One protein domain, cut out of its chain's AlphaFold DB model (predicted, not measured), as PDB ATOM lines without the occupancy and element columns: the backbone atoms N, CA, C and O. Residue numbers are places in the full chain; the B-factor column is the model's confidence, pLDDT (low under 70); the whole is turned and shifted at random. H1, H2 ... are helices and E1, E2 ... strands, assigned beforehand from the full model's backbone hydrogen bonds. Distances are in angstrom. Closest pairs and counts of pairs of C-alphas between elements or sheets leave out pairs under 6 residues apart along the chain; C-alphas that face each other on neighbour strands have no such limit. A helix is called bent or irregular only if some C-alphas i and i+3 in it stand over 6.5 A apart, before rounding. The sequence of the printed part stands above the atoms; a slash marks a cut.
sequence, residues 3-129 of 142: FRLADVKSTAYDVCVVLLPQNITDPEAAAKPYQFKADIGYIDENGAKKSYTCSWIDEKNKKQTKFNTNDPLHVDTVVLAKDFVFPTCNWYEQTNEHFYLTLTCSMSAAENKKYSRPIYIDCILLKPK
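What this domain is: This is residues 3 to 129 of the 142 residues of an uncharacterized protein of Prevotella sp (UniProt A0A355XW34). Two small three-stranded sheets sit face to face as a sandwich, their strands crossed at 42 degrees. Long loops reach out beyond the two sheets, among them a narrow one at residues 56 to 64 that folds back on itself, and the short helix H1 lies off both sheets, far from the middle. The printed part has 127 residues, with six named strands and one named helix in the order E1 E2 E3 E4 E5 H1 E6; the sheets run E4 - E1 - E6 and E3 - E2 - E5, both antiparallel. The class is mostly strand, though under half of the residues are in named elements. The whole is compact, with a radius of gyration of the C-alphas of 15.8 A and spans of 48 by 34 by 27 A.

How they stand to each other: In the first sheet, E1, residues 12 to 20, is the inner strand, and E4, residues 76 to 85, and E6, residues 120 to 129, are the edge strands. E1 and E6 are antiparallel at 160 degrees, with N 16 and O 125 2.8 A apart, within hydrogen-bond range. E4 and E1 are antiparallel at 162 degrees, with N 17 and O 78 at 2.9 A. This sheet is twisted. In the second sheet, E2, residues 35 to 43, is the inner strand between E3, residues 49 to 53, and E5, residues 99 to 105. E2 and E3 form a hairpin, antiparallel at 151 degrees, with N 40 and O 52 at 2.8 A. E2 and E5 are antiparallel at 161 degrees, with N 39 and O 102 at 2.9 A. Where the sheets face each other, their parts are 10.1 A centre to centre and their best planes 12 degrees apart; the closest C-alphas of E2 and E4 are those of Ala 38 and Leu 80, at 6.7 A. H1, residues 109 to 113, is not on either sheet. It is only just irregular, with C-alphas 110 and 113 6.8 A apart; 0 of 1 O i to N i+4 pairs and 1 of 2 O i to N i+3 pairs are within range.

Where its parts are: E1 begins at C-alpha 12 (34.356, -20.218, -28.646) and is 25.8 A long. E2 is 27.1 A long, E4 23.7 A and E5 20.0 A. E6 is 26.7 A long and ends at C-alpha 129 (30.321, -16.636, -27.855).

The domain as a whole: The C-alphas of Glu 28 and Asn 46 are the two farthest apart, at 50.7 A. The printed part has no cut. The links E1 to E2, E3 to E4 and E4 to E5 are long. Mean pLDDT of the printed part is 75.4; 32 residues are under 70, among them 26 to 31, 56 to 65 and 90 to 97.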
ATOM      1  N   PHE A   3      33.311 -28.723 -46.330       83.56
ATOM      2  CA  PHE A   3      33.120 -27.282 -46.423       83.56
ATOM      3  C   PHE A   3      34.271 -26.568 -45.733       83.56
ATOM      4  O   PHE A   3      34.650 -26.952 -44.628       83.56
ATOM      5  N   ARG A   4      34.825 -25.533 -46.362       82.69
ATOM      6  CA  ARG A   4      35.848 -24.684 -45.740       82.69
ATOM      7  C   ARG A   4      35.179 -23.746 -44.733       82.69
ATOM      8  O   ARG A   4      34.165 -23.137 -45.055       82.69
ATOM      9  N   LEU A   5      35.764 -23.618 -43.543       81.31
ATOM     10  CA  LEU A   5      35.380 -22.594 -42.569       81.31
ATOM     11  C   LEU A   5      36.363 -21.420 -42.706       81.31
ATOM     12  O   LEU A   5      37.541 -21.547 -42.365       81.31
ATOM     13  N   ALA A   6      35.904 -20.311 -43.285       74.94
ATOM     14  CA  ALA A   6      36.707 -19.101 -43.466       74.94
ATOM     15  C   ALA A   6      36.666 -18.210 -42.211       74.94
ATOM     16  O   ALA A   6      35.735 -18.308 -41.414       74.94
ATOM     17  N   ASP A   7      37.697 -17.376 -42.038       73.88
ATOM     18  CA  ASP A   7      37.771 -16.306 -41.026       73.88
ATOM     19  C   ASP A   7      37.506 -16.729 -39.570       73.88
ATOM     20  O   ASP A   7      37.042 -15.954 -38.730       73.88
ATOM     21  N   VAL A   8      37.834 -17.980 -39.250       78.00
ATOM     22  CA  VAL A   8      37.694 -18.528 -37.901       78.00
ATOM     23  C   VAL A   8      38.722 -17.882 -36.973       78.00
ATOM     24  O   VAL A   8      39.930 -18.011 -37.181       78.00
ATOM     25  N   LYS A   9      38.261 -17.203 -35.919       78.94
ATOM     26  CA  LYS A   9      39.135 -16.687 -34.856       78.94
ATOM     27  C   LYS A   9      39.320 -17.745 -33.767       78.94
ATOM     28  O   LYS A   9      38.510 -18.654 -33.634       78.94
ATOM     29  N   SER A  10      40.362 -17.611 -32.948       77.88
ATOM     30  CA  SER A  10      40.551 -18.482 -31.779       77.88
ATOM     31  C   SER A  10      39.636 -18.025 -30.632       77.88
ATOM     32  O   SER A  10      40.051 -17.368 -29.681       77.88
ATOM     33  N   THR A  11      38.339 -18.285 -30.778       80.19
ATOM     34  CA  THR A  11      37.326 -18.068 -29.736       80.19
ATOM     35  C   THR A  11      36.335 -19.233 -29.718       80.19
ATOM     36  O   THR A  11      36.400 -20.124 -30.567       80.19
ATOM     37  N   ALA A  12      35.445 -19.254 -28.726       84.81
ATOM     38  CA  ALA A  12      34.356 -20.218 -28.646       84.81
ATOM     39  C   ALA A  12      33.268 -19.883 -29.675       84.81
ATOM     40  O   ALA A  12      32.826 -18.734 -29.766       84.81
ATOM     41  N   TYR A  13      32.812 -20.889 -30.417       85.31
ATOM     42  CA  TYR A  13      31.690 -20.776 -31.340       85.31
ATOM     43  C   TYR A  13      30.655 -21.865 -31.090       85.31
ATOM     44  O   TYR A  13      30.989 -23.028 -30.857       85.31
ATOM     45  N   ASP A  14      29.389 -21.496 -31.248       87.19
ATOM     46  CA  ASP A  14      28.353 -22.460 -31.587       87.19
ATOM     47  C   ASP A  14      28.368 -22.640 -33.112       87.19
ATOM     48  O   ASP A  14      28.109 -21.701 -33.874       87.19
ATOM     49  N   VAL A  15      28.730 -23.842 -33.559       86.19
ATOM     50  CA  VAL A  15      28.787 -24.210 -34.977       86.19
ATOM     51  C   VAL A  15      27.434 -24.780 -35.366       86.19
ATOM     52  O   VAL A  15      27.059 -25.859 -34.901       86.19
ATOM     53  N   CYS A  16      26.712 -24.080 -36.233       87.69
ATOM     54  CA  CYS A  16      25.398 -24.487 -36.715       87.69
ATOM     55  C   CYS A  16      25.405 -24.704 -38.229       87.69
ATOM     56  O   CYS A  16      26.161 -24.068 -38.962       87.69
ATOM     57  N   VAL A  17      24.515 -25.564 -38.709       87.81
ATOM     58  CA  VAL A  17      24.207 -25.706 -40.134       87.81
ATOM     59  C   VAL A  17      22.741 -25.379 -40.371       87.81
ATOM     60  O   VAL A  17      21.882 -25.789 -39.591       87.81
ATOM     61  N   VAL A  18      22.469 -24.637 -41.441       86.94
ATOM     62  CA  VAL A  18      21.113 -24.349 -41.907       86.94
ATOM     63  C   VAL A  18      20.780 -25.322 -43.029       86.94
ATOM     64  O   VAL A  18      21.445 -25.353 -44.069       86.94
ATOM     65  N   LEU A  19      19.773 -26.151 -42.787       85.12
ATOM     66  CA  LEU A  19      19.320 -27.191 -43.697       85.12
ATOM     67  C   LEU A  19      18.042 -26.749 -44.389       85.12
ATOM     68  O   LEU A  19      17.111 -26.251 -43.756       85.12
ATOM     69  N   LEU A  20      18.008 -26.972 -45.696       81.75
ATOM     70  CA  LEU A  20      16.875 -26.640 -46.539       81.75
ATOM     71  C   LEU A  20      15.999 -27.877 -46.777       81.75
ATOM     72  O   LEU A  20      16.530 -28.970 -47.011       81.75
ATOM     73  N   PRO A  21      14.668 -27.741 -46.741       77.50
ATOM     74  CA  PRO A  21      13.755 -28.812 -47.119       77.50
ATOM     75  C   PRO A  21      13.818 -29.113 -48.628       77.50
ATOM     76  O   PRO A  21      14.195 -28.267 -49.439       77.50
ATOM     77  N   GLN A  22      13.462 -30.341 -49.021       73.94
ATOM     78  CA  GLN A  22      13.549 -30.782 -50.429       73.94
ATOM     79  C   GLN A  22      12.510 -30.126 -51.338       73.94
ATOM     80  O   GLN A  22      12.719 -30.027 -52.543       73.94
ATOM     81  N   ASN A  23      11.417 -29.648 -50.747       71.56
ATOM     82  CA  ASN A  23      10.344 -28.945 -51.446       71.56
ATOM     83  C   ASN A  23      10.800 -27.633 -52.116       71.56
ATOM     84  O   ASN A  23      10.086 -27.118 -52.969       71.56
ATOM     85  N   ILE A  24      11.976 -27.100 -51.760       72.00
ATOM     86  CA  ILE A  24      12.556 -25.910 -52.400       72.00
ATOM     87  C   ILE A  24      12.999 -26.203 -53.836       72.00
ATOM     88  O   ILE A  24      12.924 -25.320 -54.687       72.00
ATOM     89  N   THR A  25      13.470 -27.420 -54.117       70.44
ATOM     90  CA  THR A  25      13.913 -27.811 -55.462       70.44
ATOM     91  C   THR A  25      12.862 -28.615 -56.215       70.44
ATOM     92  O   THR A  25      12.790 -28.501 -57.436       70.44
ATOM     93  N   ASP A  26      12.040 -29.391 -55.509       69.94
ATOM     94  CA  ASP A  26      10.968 -30.193 -56.094       69.94
ATOM     95  C   ASP A  26       9.696 -30.119 -55.226       69.94
ATOM     96  O   ASP A  26       9.628 -30.776 -54.181       69.94
ATOM     97  N   PRO A  27       8.679 -29.337 -55.636       68.69
ATOM     98  CA  PRO A  27       7.435 -29.167 -54.885       68.69
ATOM     99  C   PRO A  27       6.633 -30.461 -54.684       68.69
ATOM    100  O   PRO A  27       5.820 -30.524 -53.763       68.69
ATOM    101  N   GLU A  28       6.840 -31.481 -55.525       67.38
ATOM    102  CA  GLU A  28       6.138 -32.769 -55.440       67.38
ATOM    103  C   GLU A  28       6.949 -33.842 -54.696       67.38
ATOM    104  O   GLU A  28       6.442 -34.938 -54.422       67.38
ATOM    105  N   ALA A  29       8.200 -33.550 -54.328       65.38
ATOM    106  CA  ALA A  29       9.031 -34.493 -53.602       65.38
ATOM    107  C   ALA A  29       8.446 -34.801 -52.219       65.38
ATOM    108  O   ALA A  29       8.094 -33.920 -51.433       65.38
ATOM    109  N   ALA A  30       8.409 -36.092 -51.879       64.62
ATOM    110  CA  ALA A  30       8.015 -36.537 -50.551       64.62
ATOM    111  C   ALA A  30       8.948 -35.923 -49.493       64.62
ATOM    112  O   ALA A  30      10.127 -36.280 -49.422       64.62
ATOM    113  N   ALA A  31       8.406 -35.033 -48.659       66.62
ATOM    114  CA  ALA A  31       9.131 -34.379 -47.579       66.62
ATOM    115  C   ALA A  31       9.610 -35.425 -46.559       66.62
ATOM    116  O   ALA A  31       8.852 -35.904 -45.714       66.62
ATOM    117  N   LYS A  32      10.883 -35.812 -46.664       72.75
ATOM    118  CA  LYS A  32      11.533 -36.771 -45.766       72.75
ATOM    119  C   LYS A  32      12.592 -36.071 -44.921       72.75
ATOM    120  O   LYS A  32      13.351 -35.269 -45.465       72.75
ATOM    121  N   PRO A  33      12.693 -36.403 -43.624       74.56
ATOM    122  CA  PRO A  33      13.727 -35.853 -42.759       74.56
ATOM    123  C   PRO A  33      15.132 -36.276 -43.210       74.56
ATOM    124  O   PRO A  33      15.311 -37.261 -43.939       74.56
ATOM    125  N   TYR A  34      16.145 -35.556 -42.738       77.69
ATOM    126  CA  TYR A  34      17.551 -35.844 -43.007       77.69
ATOM    127  C   TYR A  34      18.200 -36.536 -41.816       77.69
ATOM    128  O   TYR A  34      17.879 -36.240 -40.668       77.69
ATOM    129  N   GLN A  35      19.153 -37.426 -42.097       80.88
ATOM    130  CA  GLN A  35      19.995 -38.059 -41.085       80.88
ATOM    131  C   GLN A  35      21.464 -37.960 -41.494       80.88
ATOM    132  O   GLN A  35      21.894 -38.537 -42.500       80.88
ATOM    133  N   PHE A  36      22.260 -37.255 -40.695       82.56
ATOM    134  CA  PHE A  36      23.651 -36.976 -41.031       82.56
ATOM    135  C   PHE A  36      24.569 -36.960 -39.811       82.56
ATOM    136  O   PHE A  36      24.142 -36.915 -38.664       82.56
ATOM    137  N   LYS A  37      25.864 -37.063 -40.083       85.44
ATOM    138  CA  LYS A  37      26.970 -36.897 -39.146       85.44
ATOM    139  C   LYS A  37      27.742 -35.651 -39.536       85.44
ATOM    140  O   LYS A  37      27.826 -35.329 -40.723       85.44
ATOM    141  N   ALA A  38      28.310 -34.987 -38.544       85.56
ATOM    142  CA  ALA A  38      29.144 -33.820 -38.744       85.56
ATOM    143  C   ALA A  38      30.486 -34.008 -38.033       85.56
ATOM    144  O   ALA A  38      30.527 -34.490 -36.903       85.56
ATOM    145  N   ASP A  39      31.568 -33.608 -38.686       86.44
ATOM    146  CA  ASP A  39      32.915 -33.638 -38.129       86.44
ATOM    147  C   ASP A  39      33.627 -32.322 -38.465       86.44
ATOM    148  O   ASP A  39      33.691 -31.924 -39.628       86.44
ATOM    149  N   ILE A  40      34.169 -31.639 -37.459       84.56
ATOM    150  CA  ILE A  40      34.980 -30.429 -37.631       84.56
ATOM    151  C   ILE A  40      36.445 -30.847 -37.690       84.56
ATOM    152  O   ILE A  40      37.029 -31.258 -36.691       84.56
ATOM    153  N   GLY A  41      37.055 -30.732 -38.858       84.06
ATOM    154  CA  GLY A  41      38.494 -30.829 -39.017       84.06
ATOM    155  C   GLY A  41      39.179 -29.497 -38.759       84.06
ATOM    156  O   GLY A  41      38.729 -28.456 -39.239       84.06
ATOM    157  N   TYR A  42      40.275 -29.539 -38.014       82.88
ATOM    158  CA  TYR A  42      41.087 -28.376 -37.688       82.88
ATOM    159  C   TYR A  42      42.562 -28.760 -37.575       82.88
ATOM    160  O   TYR A  42      42.900 -29.926 -37.368       82.88
ATOM    161  N   ILE A  43      43.443 -27.775 -37.694       78.94
ATOM    162  CA  ILE A  43      44.869 -27.927 -37.409       78.94
ATOM    163  C   ILE A  43      45.136 -27.399 -35.997       78.94
ATOM    164  O   ILE A  43      44.701 -26.299 -35.646       78.94
ATOM    165  N   ASP A  44      45.791 -28.204 -35.160       74.31
ATOM    166  CA  ASP A  44      46.169 -27.777 -33.812       74.31
ATOM    167  C   ASP A  44      47.400 -26.856 -33.806       74.31
ATOM    168  O   ASP A  44      48.027 -26.614 -34.836       74.31
ATOM    169  N   GLU A  45      47.753 -26.333 -32.632       74.75
ATOM    170  CA  GLU A  45      48.911 -25.445 -32.443       74.75
ATOM    171  C   GLU A  45      50.246 -26.081 -32.876       74.75
ATOM    172  O   GLU A  45      51.186 -25.371 -33.220       74.75
ATOM    173  N   ASN A  46      50.316 -27.415 -32.920       74.94
ATOM    174  CA  ASN A  46      51.494 -28.174 -33.334       74.94
ATOM    175  C   ASN A  46      51.496 -28.493 -34.840       74.94
ATOM    176  O   ASN A  46      52.354 -29.240 -35.310       74.94
ATOM    177  N   GLY A  47      50.526 -27.981 -35.606       70.62
ATOM    178  CA  GLY A  47      50.389 -28.268 -37.032       70.62
ATOM    179  C   GLY A  47      49.776 -29.640 -37.340       70.62
ATOM    180  O   GLY A  47      49.741 -30.051 -38.503       70.62
ATOM    181  N   ALA A  48      49.274 -30.370 -36.337       78.19
ATOM    182  CA  ALA A  48      48.673 -31.681 -36.541       78.19
ATOM    183  C   ALA A  48      47.200 -31.556 -36.958       78.19
ATOM    184  O   ALA A  48      46.397 -30.886 -36.304       78.19
ATOM    185  N   LYS A  49      46.817 -32.257 -38.034       80.00
ATOM    186  CA  LYS A  49      45.420 -32.349 -38.482       80.00
ATOM    187  C   LYS A  49      44.622 -33.188 -37.482       80.00
ATOM    188  O   LYS A  49      44.869 -34.384 -37.332       80.00
ATOM    189  N   LYS A  50      43.645 -32.571 -36.824       82.00
ATOM    190  CA  LYS A  50      42.699 -33.217 -35.912       82.00
ATOM    191  C   LYS A  50      41.282 -33.127 -36.464       82.00
ATOM    192  O   LYS A  50      40.948 -32.252 -37.257       82.00
ATOM    193  N   SER A  51      40.446 -34.068 -36.043       83.44
ATOM    194  CA  SER A  51      39.022 -34.097 -36.369       83.44
ATOM    195  C   SER A  51      38.229 -34.224 -35.079       83.44
ATOM    196  O   SER A  51      38.486 -35.116 -34.271       83.44
ATOM    197  N   TYR A  52      37.273 -33.328 -34.885       82.88
ATOM    198  CA  TYR A  52      36.310 -33.359 -33.802       82.88
ATOM    199  C   TYR A  52      34.979 -33.871 -34.336       82.88
ATOM    200  O   TYR A  52      34.334 -33.210 -35.149       82.88
ATOM    201  N   THR A  53      34.558 -35.044 -33.872       84.50
ATOM    202  CA  THR A  53      33.226 -35.558 -34.189       84.50
ATOM    203  C   THR A  53      32.178 -34.789 -33.405       84.50
ATOM    204  O   THR A  53      32.129 -34.864 -32.174       84.50
ATOM    205  N   CYS A  54      31.330 -34.068 -34.135       80.81
ATOM    206  CA  CYS A  54      30.217 -33.329 -33.572       80.81
ATOM    207  C   CYS A  54      29.212 -34.307 -32.970       80.81
ATOM    208  O   CYS A  54      28.815 -35.300 -33.587       80.81
ATOM    209  N   SER A  55      28.786 -34.017 -31.751       76.62
ATOM    210  CA  SER A  55      27.781 -34.806 -31.057       76.62
ATOM    211  C   SER A  55      26.963 -33.894 -30.175       76.62
ATOM    212  O   SER A  55      27.545 -33.060 -29.481       76.62
ATOM    213  N   TRP A  56      25.651 -34.100 -30.136       66.19
ATOM    214  CA  TRP A  56      24.827 -33.472 -29.116       66.19
ATOM    215  C   TRP A  56      24.645 -34.412 -27.927       66.19
ATOM    216  O   TRP A  56      24.740 -35.642 -28.040       66.19
ATOM    217  N   ILE A  57      24.344 -33.818 -26.779       61.81
ATOM    218  CA  ILE A  57      23.853 -34.536 -25.607       61.81
ATOM    219  C   ILE A  57      22.330 -34.435 -25.645       61.81
ATOM    220  O   ILE A  57      21.782 -33.339 -25.646       61.81
ATOM    221  N   ASP A  58      21.669 -35.582 -25.768       59.34
ATOM    222  CA  ASP A  58      20.209 -35.671 -25.718       59.34
ATOM    223  C   ASP A  58      19.727 -35.441 -24.271       59.34
ATOM    224  O   ASP A  58      20.500 -35.654 -23.336       59.34
ATOM    225  N   GLU A  59      18.453 -35.106 -24.054       57.00
ATOM    226  CA  GLU A  59      17.853 -34.871 -22.720       57.00
ATOM    227  C   GLU A  59      18.054 -36.062 -21.758       57.00
ATOM    228  O   GLU A  59      18.033 -35.925 -20.538       57.00
ATOM    229  N   LYS A  60      18.318 -37.251 -22.314       62.91
ATOM    230  CA  LYS A  60      18.636 -38.493 -21.592       62.91
ATOM    231  C   LYS A  60      20.140 -38.729 -21.370       62.91
ATOM    232  O   LYS A  60      20.538 -39.870 -21.135       62.91
ATOM    233  N   ASN A  61      20.985 -37.704 -21.501       56.53
ATOM    234  CA  ASN A  61      22.452 -37.769 -21.407       56.53
ATOM    235  C   ASN A  61      23.125 -38.770 -22.365       56.53
ATOM    236  O   ASN A  61      24.247 -39.225 -22.135       56.53
ATOM    237  N   LYS A  62      22.465 -39.129 -23.472       57.16
ATOM    238  CA  LYS A  62      23.065 -39.990 -24.495       57.16
ATOM    239  C   LYS A  62      23.787 -39.127 -25.522       57.16
ATOM    240  O   LYS A  62      23.177 -38.261 -26.143       57.16
ATOM    241  N   LYS A  63      25.082 -39.392 -25.709       62.03
ATOM    242  CA  LYS A  63      25.899 -38.768 -26.755       62.03
ATOM    243  C   LYS A  63      25.440 -39.299 -28.111       62.03
ATOM    244  O   LYS A  63      25.748 -40.436 -28.469       62.03
ATOM    245  N   GLN A  64      24.680 -38.496 -28.848       67.31
ATOM    246  CA  GLN A  64      24.267 -38.837 -30.204       67.31
ATOM    247  C   GLN A  64      25.238 -38.200 -31.196       67.31
ATOM    248  O   GLN A  64      25.510 -37.006 -31.146       67.31
ATOM    249  N   THR A  65      25.789 -39.021 -32.087       67.50
ATOM    250  CA  THR A  65      26.666 -38.573 -33.185       67.50
ATOM    251  C   THR A  65      25.902 -38.378 -34.489       67.50
ATOM    252  O   THR A  65      26.457 -37.881 -35.464       67.50
ATOM    253  N   LYS A  66      24.636 -38.802 -34.524       76.25
ATOM    254  CA  LYS A  66      23.746 -38.661 -35.670       76.25
ATOM    255  C   LYS A  66      22.759 -37.540 -35.384       76.25
ATOM    256  O   LYS A  66      22.057 -37.584 -34.379       76.25
ATOM    257  N   PHE A  67      22.713 -36.580 -36.289       75.12
ATOM    258  CA  PHE A  67      21.758 -35.490 -36.306       75.12
ATOM    259  C   PHE A  67      20.585 -35.906 -37.185       75.12
ATOM    260  O   PHE A  67      20.791 -36.329 -38.327       75.12
ATOM    261  N   ASN A  68      19.376 -35.786 -36.643       73.38
ATOM    262  CA  ASN A  68      18.136 -36.012 -37.370       73.38
ATOM    263  C   ASN A  68      17.355 -34.702 -37.388       73.38
ATOM    264  O   ASN A  68      17.177 -34.103 -36.328       73.38
ATOM    265  N   THR A  69      16.881 -34.278 -38.556       68.88
ATOM    266  CA  THR A  69      15.907 -33.181 -38.618       68.88
ATOM    267  C   THR A  69      14.518 -33.732 -38.318       68.88
ATOM    268  O   THR A  69      14.168 -34.828 -38.762       68.88
ATOM    269  N   ASN A  70      13.735 -33.000 -37.529       63.22
ATOM    270  CA  ASN A  70      12.365 -33.406 -37.193       63.22
ATOM    271  C   ASN A  70      11.348 -32.892 -38.215       63.22
ATOM    272  O   ASN A  70      10.343 -33.562 -38.447       63.22
ATOM    273  N   ASP A  71      11.614 -31.739 -38.832       67.69
ATOM    274  CA  ASP A  71      10.701 -31.104 -39.777       67.69
ATOM    275  C   ASP A  71      11.277 -31.142 -41.204       67.69
ATOM    276  O   ASP A  71      12.319 -30.539 -41.466       67.69
ATOM    277  N   PRO A  72      10.651 -31.883 -42.134       68.12
ATOM    278  CA  PRO A  72      11.101 -31.961 -43.517       68.12
ATOM    279  C   PRO A  72      10.513 -30.874 -44.432       68.12
ATOM    280  O   PRO A  72      10.850 -30.856 -45.616       68.12
ATOM    281  N   LEU A  73       9.617 -30.017 -43.929       70.50
ATOM    282  CA  LEU A  73       8.912 -28.989 -44.707       70.50
ATOM    283  C   LEU A  73       9.443 -27.576 -44.456       70.50
ATOM    284  O   LEU A  73       9.252 -26.704 -45.307       70.50
ATOM    285  N   HIS A  74      10.115 -27.358 -43.328       74.62
ATOM    286  CA  HIS A  74      10.659 -26.065 -42.927       74.62
ATOM    287  C   HIS A  74      12.191 -26.068 -42.903       74.62
ATOM    288  O   HIS A  74      12.839 -27.114 -42.870       74.62
ATOM    289  N   VAL A  75      12.772 -24.867 -42.934       75.25
ATOM    290  CA  VAL A  75      14.212 -24.667 -42.743       75.25
ATOM    291  C   VAL A  75      14.570 -25.016 -41.300       75.25
ATOM    292  O   VAL A  75      13.990 -24.457 -40.371       75.25
ATOM    293  N   ASP A  76      15.541 -25.911 -41.119       80.88
ATOM    294  CA  ASP A  76      15.984 -26.361 -39.799       80.88
ATOM    295  C   ASP A  76      17.414 -25.877 -39.525       80.88
ATOM    296  O   ASP A  76      18.313 -26.032 -40.356       80.88
ATOM    297  N   THR A  77      17.633 -25.268 -38.360       84.12
ATOM    298  CA  THR A  77      18.967 -24.830 -37.923       84.12
ATOM    299  C   THR A  77      19.483 -25.798 -36.876       84.12
ATOM    300  O   THR A  77      19.091 -25.747 -35.711       84.12
ATOM    301  N   VAL A  78      20.422 -26.650 -37.273       84.19
ATOM    302  CA  VAL A  78      20.975 -27.682 -36.398       84.19
ATOM    303  C   VAL A  78      22.282 -27.193 -35.789       84.19
ATOM    304  O   VAL A  78      23.239 -26.888 -36.503       84.19
ATOM    305  N   VAL A  79      22.346 -27.148 -34.457       85.31
ATOM    306  CA  VAL A  79      23.594 -26.899 -33.722       85.31
ATOM    307  C   VAL A  79      24.425 -28.181 -33.734       85.31
ATOM    308  O   VAL A  79      24.026 -29.194 -33.164       85.31
ATOM    309  N   LEU A  80      25.578 -28.146 -34.395       84.62
ATOM    310  CA  LEU A  80      26.470 -29.294 -34.557       84.62
ATOM    311  C   LEU A  80      27.431 -29.426 -33.379       84.62
ATOM    312  O   LEU A  80      27.622 -30.515 -32.842       84.62
ATOM    313  N   ALA A  81      28.024 -28.310 -32.971       84.06
ATOM    314  CA  ALA A  81      28.902 -28.244 -31.817       84.06
ATOM    315  C   ALA A  81      28.579 -26.980 -31.025       84.06
ATOM    316  O   ALA A  81      28.447 -25.900 -31.599       84.06
ATOM    317  N   LYS A  82      28.439 -27.136 -29.711       83.31
ATOM    318  CA  LYS A  82      28.205 -26.036 -28.779       83.31
ATOM    319  C   LYS A  82      29.517 -25.706 -28.078       83.31
ATOM    320  O   LYS A  82      30.221 -26.633 -27.682       83.31
ATOM    321  N   ASP A  83      29.820 -24.420 -27.924       82.81
ATOM    322  CA  ASP A  83      31.012 -23.944 -27.207       82.81
ATOM    323  C   ASP A  83      32.334 -24.538 -27.746       82.81
ATOM    324  O   ASP A  83      33.287 -24.766 -27.000       82.81
ATOM    325  N   PHE A  84      32.410 -24.810 -29.055       83.12
ATOM    326  CA  PHE A  84      33.621 -25.351 -29.664       83.12
ATOM    327  C   PHE A  84      34.674 -24.249 -29.798       83.12
ATOM    328  O   PHE A  84      34.452 -23.241 -30.471       83.12
ATOM    329  N   VAL A  85      35.827 -24.444 -29.158       83.62
ATOM    330  CA  VAL A  85      36.954 -23.509 -29.219       83.62
ATOM    331  C   VAL A  85      37.917 -23.960 -30.303       83.62
ATOM    332  O   VAL A  85      38.489 -25.048 -30.227       83.62
ATOM    333  N   PHE A  86      38.124 -23.108 -31.304       80.94
ATOM    334  CA  PHE A  86      39.165 -23.346 -32.297       80.94
ATOM    335  C   PHE A  86      40.542 -23.038 -31.683       80.94
ATOM    336  O   PHE A  86      40.748 -21.924 -31.188       80.94
ATOM    337  N   PRO A  87      41.489 -23.998 -31.695       75.88
ATOM    338  CA  PRO A  87      42.774 -23.843 -31.011       75.88
ATOM    339  C   PRO A  87      43.668 -22.801 -31.683       75.88
ATOM    340  O   PRO A  87      44.436 -22.115 -31.026       75.88
ATOM    341  N   THR A  88      43.542 -22.641 -32.997       73.81
ATOM    342  CA  THR A  88      44.297 -21.662 -33.776       73.81
ATOM    343  C   THR A  88      43.329 -20.699 -34.460       73.81
ATOM    344  O   THR A  88      42.153 -21.006 -34.665       73.81
ATOM    345  N   CYS A  89      43.799 -19.492 -34.773       73.00
ATOM    346  CA  CYS A  89      43.053 -18.566 -35.618       73.00
ATOM    347  C   CYS A  89      43.490 -18.738 -37.074       73.00
ATOM    348  O   CYS A  89      44.664 -18.975 -37.359       73.00
ATOM    349  N   ASN A  90      42.553 -18.601 -38.007       69.38
ATOM    350  CA  ASN A  90      42.857 -18.541 -39.428       69.38
ATOM    351  C   ASN A  90      43.275 -17.112 -39.800       69.38
ATOM    352  O   ASN A  90      42.511 -16.362 -40.402       69.38
ATOM    353  N   TRP A  91      44.462 -16.697 -39.359       56.09
ATOM    354  CA  TRP A  91      45.034 -15.401 -39.716       56.09
ATOM    355  C   TRP A  91      45.734 -15.532 -41.083       56.09
ATOM    356  O   TRP A  91      46.614 -16.374 -41.243       56.09
ATOM    357  N   TYR A  92      45.328 -14.720 -42.068       51.22
ATOM    358  CA  TYR A  92      45.878 -14.642 -43.441       51.22
ATOM    359  C   TYR A  92      45.582 -15.777 -44.437       51.22
ATOM    360  O   TYR A  92      46.416 -16.034 -45.301       51.22
ATOM    361  N   GLU A  93      44.416 -16.435 -44.388       54.19
ATOM    362  CA  GLU A  93      44.006 -17.419 -45.419       54.19
ATOM    363  C   GLU A  93      45.100 -18.439 -45.795       54.19
ATOM    364  O   GLU A  93      45.168 -18.916 -46.934       54.19
ATOM    365  N   GLN A  94      46.006 -18.743 -44.861       51.94
ATOM    366  CA  GLN A  94      47.182 -19.535 -45.163       51.94
ATOM    367  C   GLN A  94      46.710 -20.960 -45.413       51.94
ATOM    368  O   GLN A  94      46.442 -21.713 -44.496       51.94
ATOM    369  N   THR A  95      46.586 -21.309 -46.689       53.47
ATOM    370  CA  THR A  95      46.208 -22.620 -47.226       53.47
ATOM    371  C   THR A  95      44.780 -23.101 -46.910       53.47
ATOM    372  O   THR A  95      44.258 -23.035 -45.800       53.47
ATOM    373  N   ASN A  96      44.127 -23.657 -47.935       53.88
ATOM    374  CA  ASN A  96      42.732 -24.126 -47.952       53.88
ATOM    375  C   ASN A  96      42.381 -25.252 -46.947       53.88
ATOM    376  O   ASN A  96      41.285 -25.811 -47.015       53.88
ATOM    377  N   GLU A  97      43.280 -25.627 -46.037       58.44
ATOM    378  CA  GLU A  97      43.169 -26.848 -45.232       58.44
ATOM    379  C   GLU A  97      43.050 -26.632 -43.721       58.44
ATOM    380  O   GLU A  97      42.873 -27.614 -43.001       58.44
ATOM    381  N   HIS A  98      43.110 -25.392 -43.229       70.38
ATOM    382  CA  HIS A  98      43.222 -25.144 -41.788       70.38
ATOM    383  C   HIS A  98      41.965 -25.531 -41.002       70.38
ATOM    384  O   HIS A  98      42.077 -26.143 -39.943       70.38
ATOM    385  N   PHE A  99      40.775 -25.236 -41.536       77.00
ATOM    386  CA  PHE A  99      39.502 -25.545 -40.881       77.00
ATOM    387  C   PHE A  99      38.454 -25.993 -41.889       77.00
ATOM    388  O   PHE A  99      38.189 -25.317 -42.889       77.00
ATOM    389  N   TYR A 100      37.826 -27.131 -41.619       83.69
ATOM    390  CA  TYR A 100      36.789 -27.677 -42.476       83.69
ATOM    391  C   TYR A 100      35.681 -28.361 -41.686       83.69
ATOM    392  O   TYR A 100      35.935 -29.081 -40.730       83.69
ATOM    393  N   LEU A 101      34.442 -28.201 -42.135       83.12
ATOM    394  CA  LEU A 101      33.306 -28.978 -41.663       83.12
ATOM    395  C   LEU A 101      33.013 -30.089 -42.669       83.12
ATOM    396  O   LEU A 101      32.778 -29.836 -43.848       83.12
ATOM    397  N   THR A 102      33.008 -31.331 -42.210       84.88
ATOM    398  CA  THR A 102      32.619 -32.488 -43.008       84.88
ATOM    399  C   THR A 102      31.218 -32.915 -42.608       84.88
ATOM    400  O   THR A 102      30.989 -33.293 -41.465       84.88
ATOM    401  N   LEU A 103      30.280 -32.870 -43.551       81.75
ATOM    402  CA  LEU A 103      28.922 -33.379 -43.380       81.75
ATOM    403  C   LEU A 103      28.769 -34.682 -44.160       81.75
ATOM    404  O   LEU A 103      28.971 -34.724 -45.377       81.75
ATOM    405  N   THR A 104      28.415 -35.751 -43.459       82.56
ATOM    406  CA  THR A 104      28.305 -37.100 -44.014       82.56
ATOM    407  C   THR A 104      26.897 -37.625 -43.796       82.56
ATOM    408  O   THR A 104      26.464 -37.806 -42.662       82.56
ATOM    409  N   CYS A 105      26.178 -37.913 -44.880       75.81
ATOM    410  CA  CYS A 105      24.897 -38.604 -44.797       75.81
ATOM    411  C   CYS A 105      25.102 -39.971 -44.122       75.81
ATOM    412  O   CYS A 105      25.884 -40.793 -44.599       75.81
ATOM    413  N   SER A 106      24.425 -40.206 -42.998       71.38
ATOM    414  CA  SER A 106      24.659 -41.372 -42.136       71.38
ATOM    415  C   SER A 106      23.391 -42.211 -41.981       71.38
ATOM    416  O   SER A 106      23.008 -42.586 -40.865       71.38
ATOM    417  N   MET A 107      22.743 -42.522 -43.099       70.62
ATOM    418  CA  MET A 107      21.630 -43.470 -43.146       70.62
ATOM    419  C   MET A 107      22.097 -44.865 -43.562       70.62
ATOM    420  O   MET A 107      22.969 -45.024 -44.415       70.62
ATOM    421  N   SER A 108      21.490 -45.883 -42.969       66.69
ATOM    422  CA  SER A 108      21.596 -47.268 -43.425       66.69
ATOM    423  C   SER A 108      20.686 -47.530 -44.632       66.69
ATOM    424  O   SER A 108      19.741 -46.787 -44.901       66.69
ATOM    425  N   ALA A 109      20.925 -48.621 -45.368       66.19
ATOM    426  CA  ALA A 109      20.091 -48.991 -46.517       66.19
ATOM    427  C   ALA A 109      18.610 -49.216 -46.140       66.19
ATOM    428  O   ALA A 109      17.721 -48.898 -46.930       66.19
ATOM    429  N   ALA A 110      18.341 -49.699 -44.921       69.38
ATOM    430  CA  ALA A 110      16.987 -49.885 -44.394       69.38
ATOM    431  C   ALA A 110      16.272 -48.551 -44.103       69.38
ATOM    432  O   ALA A 110      15.058 -48.434 -44.257       69.38
ATOM    433  N   GLU A 111      17.035 -47.521 -43.739       70.81
ATOM    434  CA  GLU A 111      16.557 -46.176 -43.409       70.81
ATOM    435  C   GLU A 111      16.232 -45.325 -44.650       70.81
ATOM    436  O   GLU A 111      15.601 -44.277 -44.532       70.81
ATOM    437  N   ASN A 112      16.567 -45.806 -45.852       68.44
ATOM    438  CA  ASN A 112      16.344 -45.115 -47.129       68.44
ATOM    439  C   ASN A 112      14.854 -44.868 -47.452       68.44
ATOM    440  O   ASN A 112      14.502 -44.007 -48.257       68.44
ATOM    441  N   LYS A 113      13.949 -45.637 -46.833       70.31
ATOM    442  CA  LYS A 113      12.504 -45.393 -46.942       70.31
ATOM    443  C   LYS A 113      12.054 -44.206 -46.084       70.31
ATOM    444  O   LYS A 113      11.084 -43.551 -46.453       70.31
ATOM    445  N   LYS A 114      12.763 -43.928 -44.985       72.00
ATOM    446  CA  LYS A 114      12.393 -42.951 -43.953       72.00
ATOM    447  C   LYS A 114      13.108 -41.607 -44.104       72.00
ATOM    448  O   LYS A 114      12.483 -40.585 -43.864       72.00
ATOM    449  N   TYR A 115      14.373 -41.603 -44.521       74.00
ATOM    450  CA  TYR A 115      15.177 -40.383 -44.642       74.00
ATOM    451  C   TYR A 115      15.587 -40.112 -46.083       74.00
ATOM    452  O   TYR A 115      15.691 -41.038 -46.891       74.00
ATOM    453  N   SER A 116      15.848 -38.843 -46.394       73.81
ATOM    454  CA  SER A 116      16.306 -38.448 -47.724       73.81
ATOM    455  C   SER A 116      17.825 -38.379 -47.845       73.81
ATOM    456  O   SER A 116      18.514 -37.907 -46.941       73.81
ATOM    457  N   ARG A 117      18.350 -38.887 -48.968       72.69
ATOM    458  CA  ARG A 117      19.793 -38.913 -49.283       72.69
ATOM    459  C   ARG A 117      20.364 -37.554 -49.686       72.69
ATOM    460  O   ARG A 117      21.455 -37.242 -49.208       72.69
ATOM    461  N   PRO A 118      19.711 -36.771 -50.568       76.19
ATOM    462  CA  PRO A 118      20.193 -35.436 -50.869       76.19
ATOM    463  C   PRO A 118      19.915 -34.531 -49.675       76.19
ATOM    464  O   PRO A 118      18.761 -34.328 -49.304       76.19
ATOM    465  N   ILE A 119      20.984 -34.006 -49.085       77.94
ATOM    466  CA  ILE A 119      20.917 -33.000 -48.028       77.94
ATOM    467  C   ILE A 119      21.156 -31.649 -48.692       77.94
ATOM    468  O   ILE A 119      22.219 -31.436 -49.279       77.94
ATOM    469  N   TYR A 120      20.180 -30.754 -48.587       81.25
ATOM    470  CA  TYR A 120      20.309 -29.381 -49.060       81.25
ATOM    471  C   TYR A 120      20.779 -28.496 -47.911       81.25
ATOM    472  O   TYR A 120      20.211 -28.517 -46.818       81.25
ATOM    473  N   ILE A 121      21.852 -27.753 -48.152       84.62
ATOM    474  CA  ILE A 121      22.496 -26.889 -47.164       84.62
ATOM    475  C   ILE A 121      22.489 -25.487 -47.743       84.62
ATOM    476  O   ILE A 121      22.972 -25.293 -48.855       84.62
ATOM    477  N   ASP A 122      21.944 -24.545 -46.982       84.81
ATOM    478  CA  ASP A 122      21.991 -23.127 -47.330       84.81
ATOM    479  C   ASP A 122      23.340 -22.542 -46.910       84.81
ATOM    480  O   ASP A 122      24.165 -22.149 -47.734       84.81
ATOM    481  N   CYS A 123      23.614 -22.574 -45.605       86.38
ATOM    482  CA  CYS A 123      24.826 -22.003 -45.043       86.38
ATOM    483  C   CYS A 123      25.297 -22.719 -43.770       86.38
ATOM    484  O   CYS A 123      24.574 -23.481 -43.120       86.38
ATOM    485  N   ILE A 124      26.558 -22.457 -43.415       88.62
ATOM    486  CA  ILE A 124      27.160 -22.837 -42.135       88.62
ATOM    487  C   ILE A 124      27.320 -21.560 -41.323       88.62
ATOM    488  O   ILE A 124      27.951 -20.606 -41.775       88.62
ATOM    489  N   LEU A 125      26.753 -21.548 -40.122       87.44
ATOM    490  CA  LEU A 125      26.778 -20.404 -39.224       87.44
ATOM    491  C   LEU A 125      27.767 -20.664 -38.092       87.44
ATOM    492  O   LEU A 125      27.664 -21.653 -37.370       87.44
ATOM    493  N   LEU A 126      28.702 -19.737 -37.914       86.75
ATOM    494  CA  LEU A 126      29.607 -19.702 -36.772       86.75
ATOM    495  C   LEU A 126      29.142 -18.581 -35.848       86.75
ATOM    496  O   LEU A 126      29.378 -17.408 -36.130       86.75
ATOM    497  N   LYS A 127      28.455 -18.925 -34.757       87.19
ATOM    498  CA  LYS A 127      27.992 -17.938 -33.774       87.19
ATOM    499  C   LYS A 127      29.054 -17.781 -32.686       87.19
ATOM    500  O   LYS A 127      29.206 -18.706 -31.888       87.19
ATOM    501  N   PRO A 128      29.816 -16.672 -32.647       84.38
ATOM    502  CA  PRO A 128      30.811 -16.474 -31.606       84.38
ATOM    503  C   PRO A 128      30.112 -16.314 -30.261       84.38
ATOM    504  O   PRO A 128      29.122 -15.592 -30.145       84.38
ATOM    505  N   LYS A 129      30.659 -16.950 -29.234       79.88
ATOM    506  CA  LYS A 129      30.321 -16.636 -27.855       79.88
ATOM    507  C   LYS A 129      31.396 -15.731 -27.295       79.88
ATOM    508  O   LYS A 129      32.585 -16.046 -27.365       79.88
TER     509      LYS A 129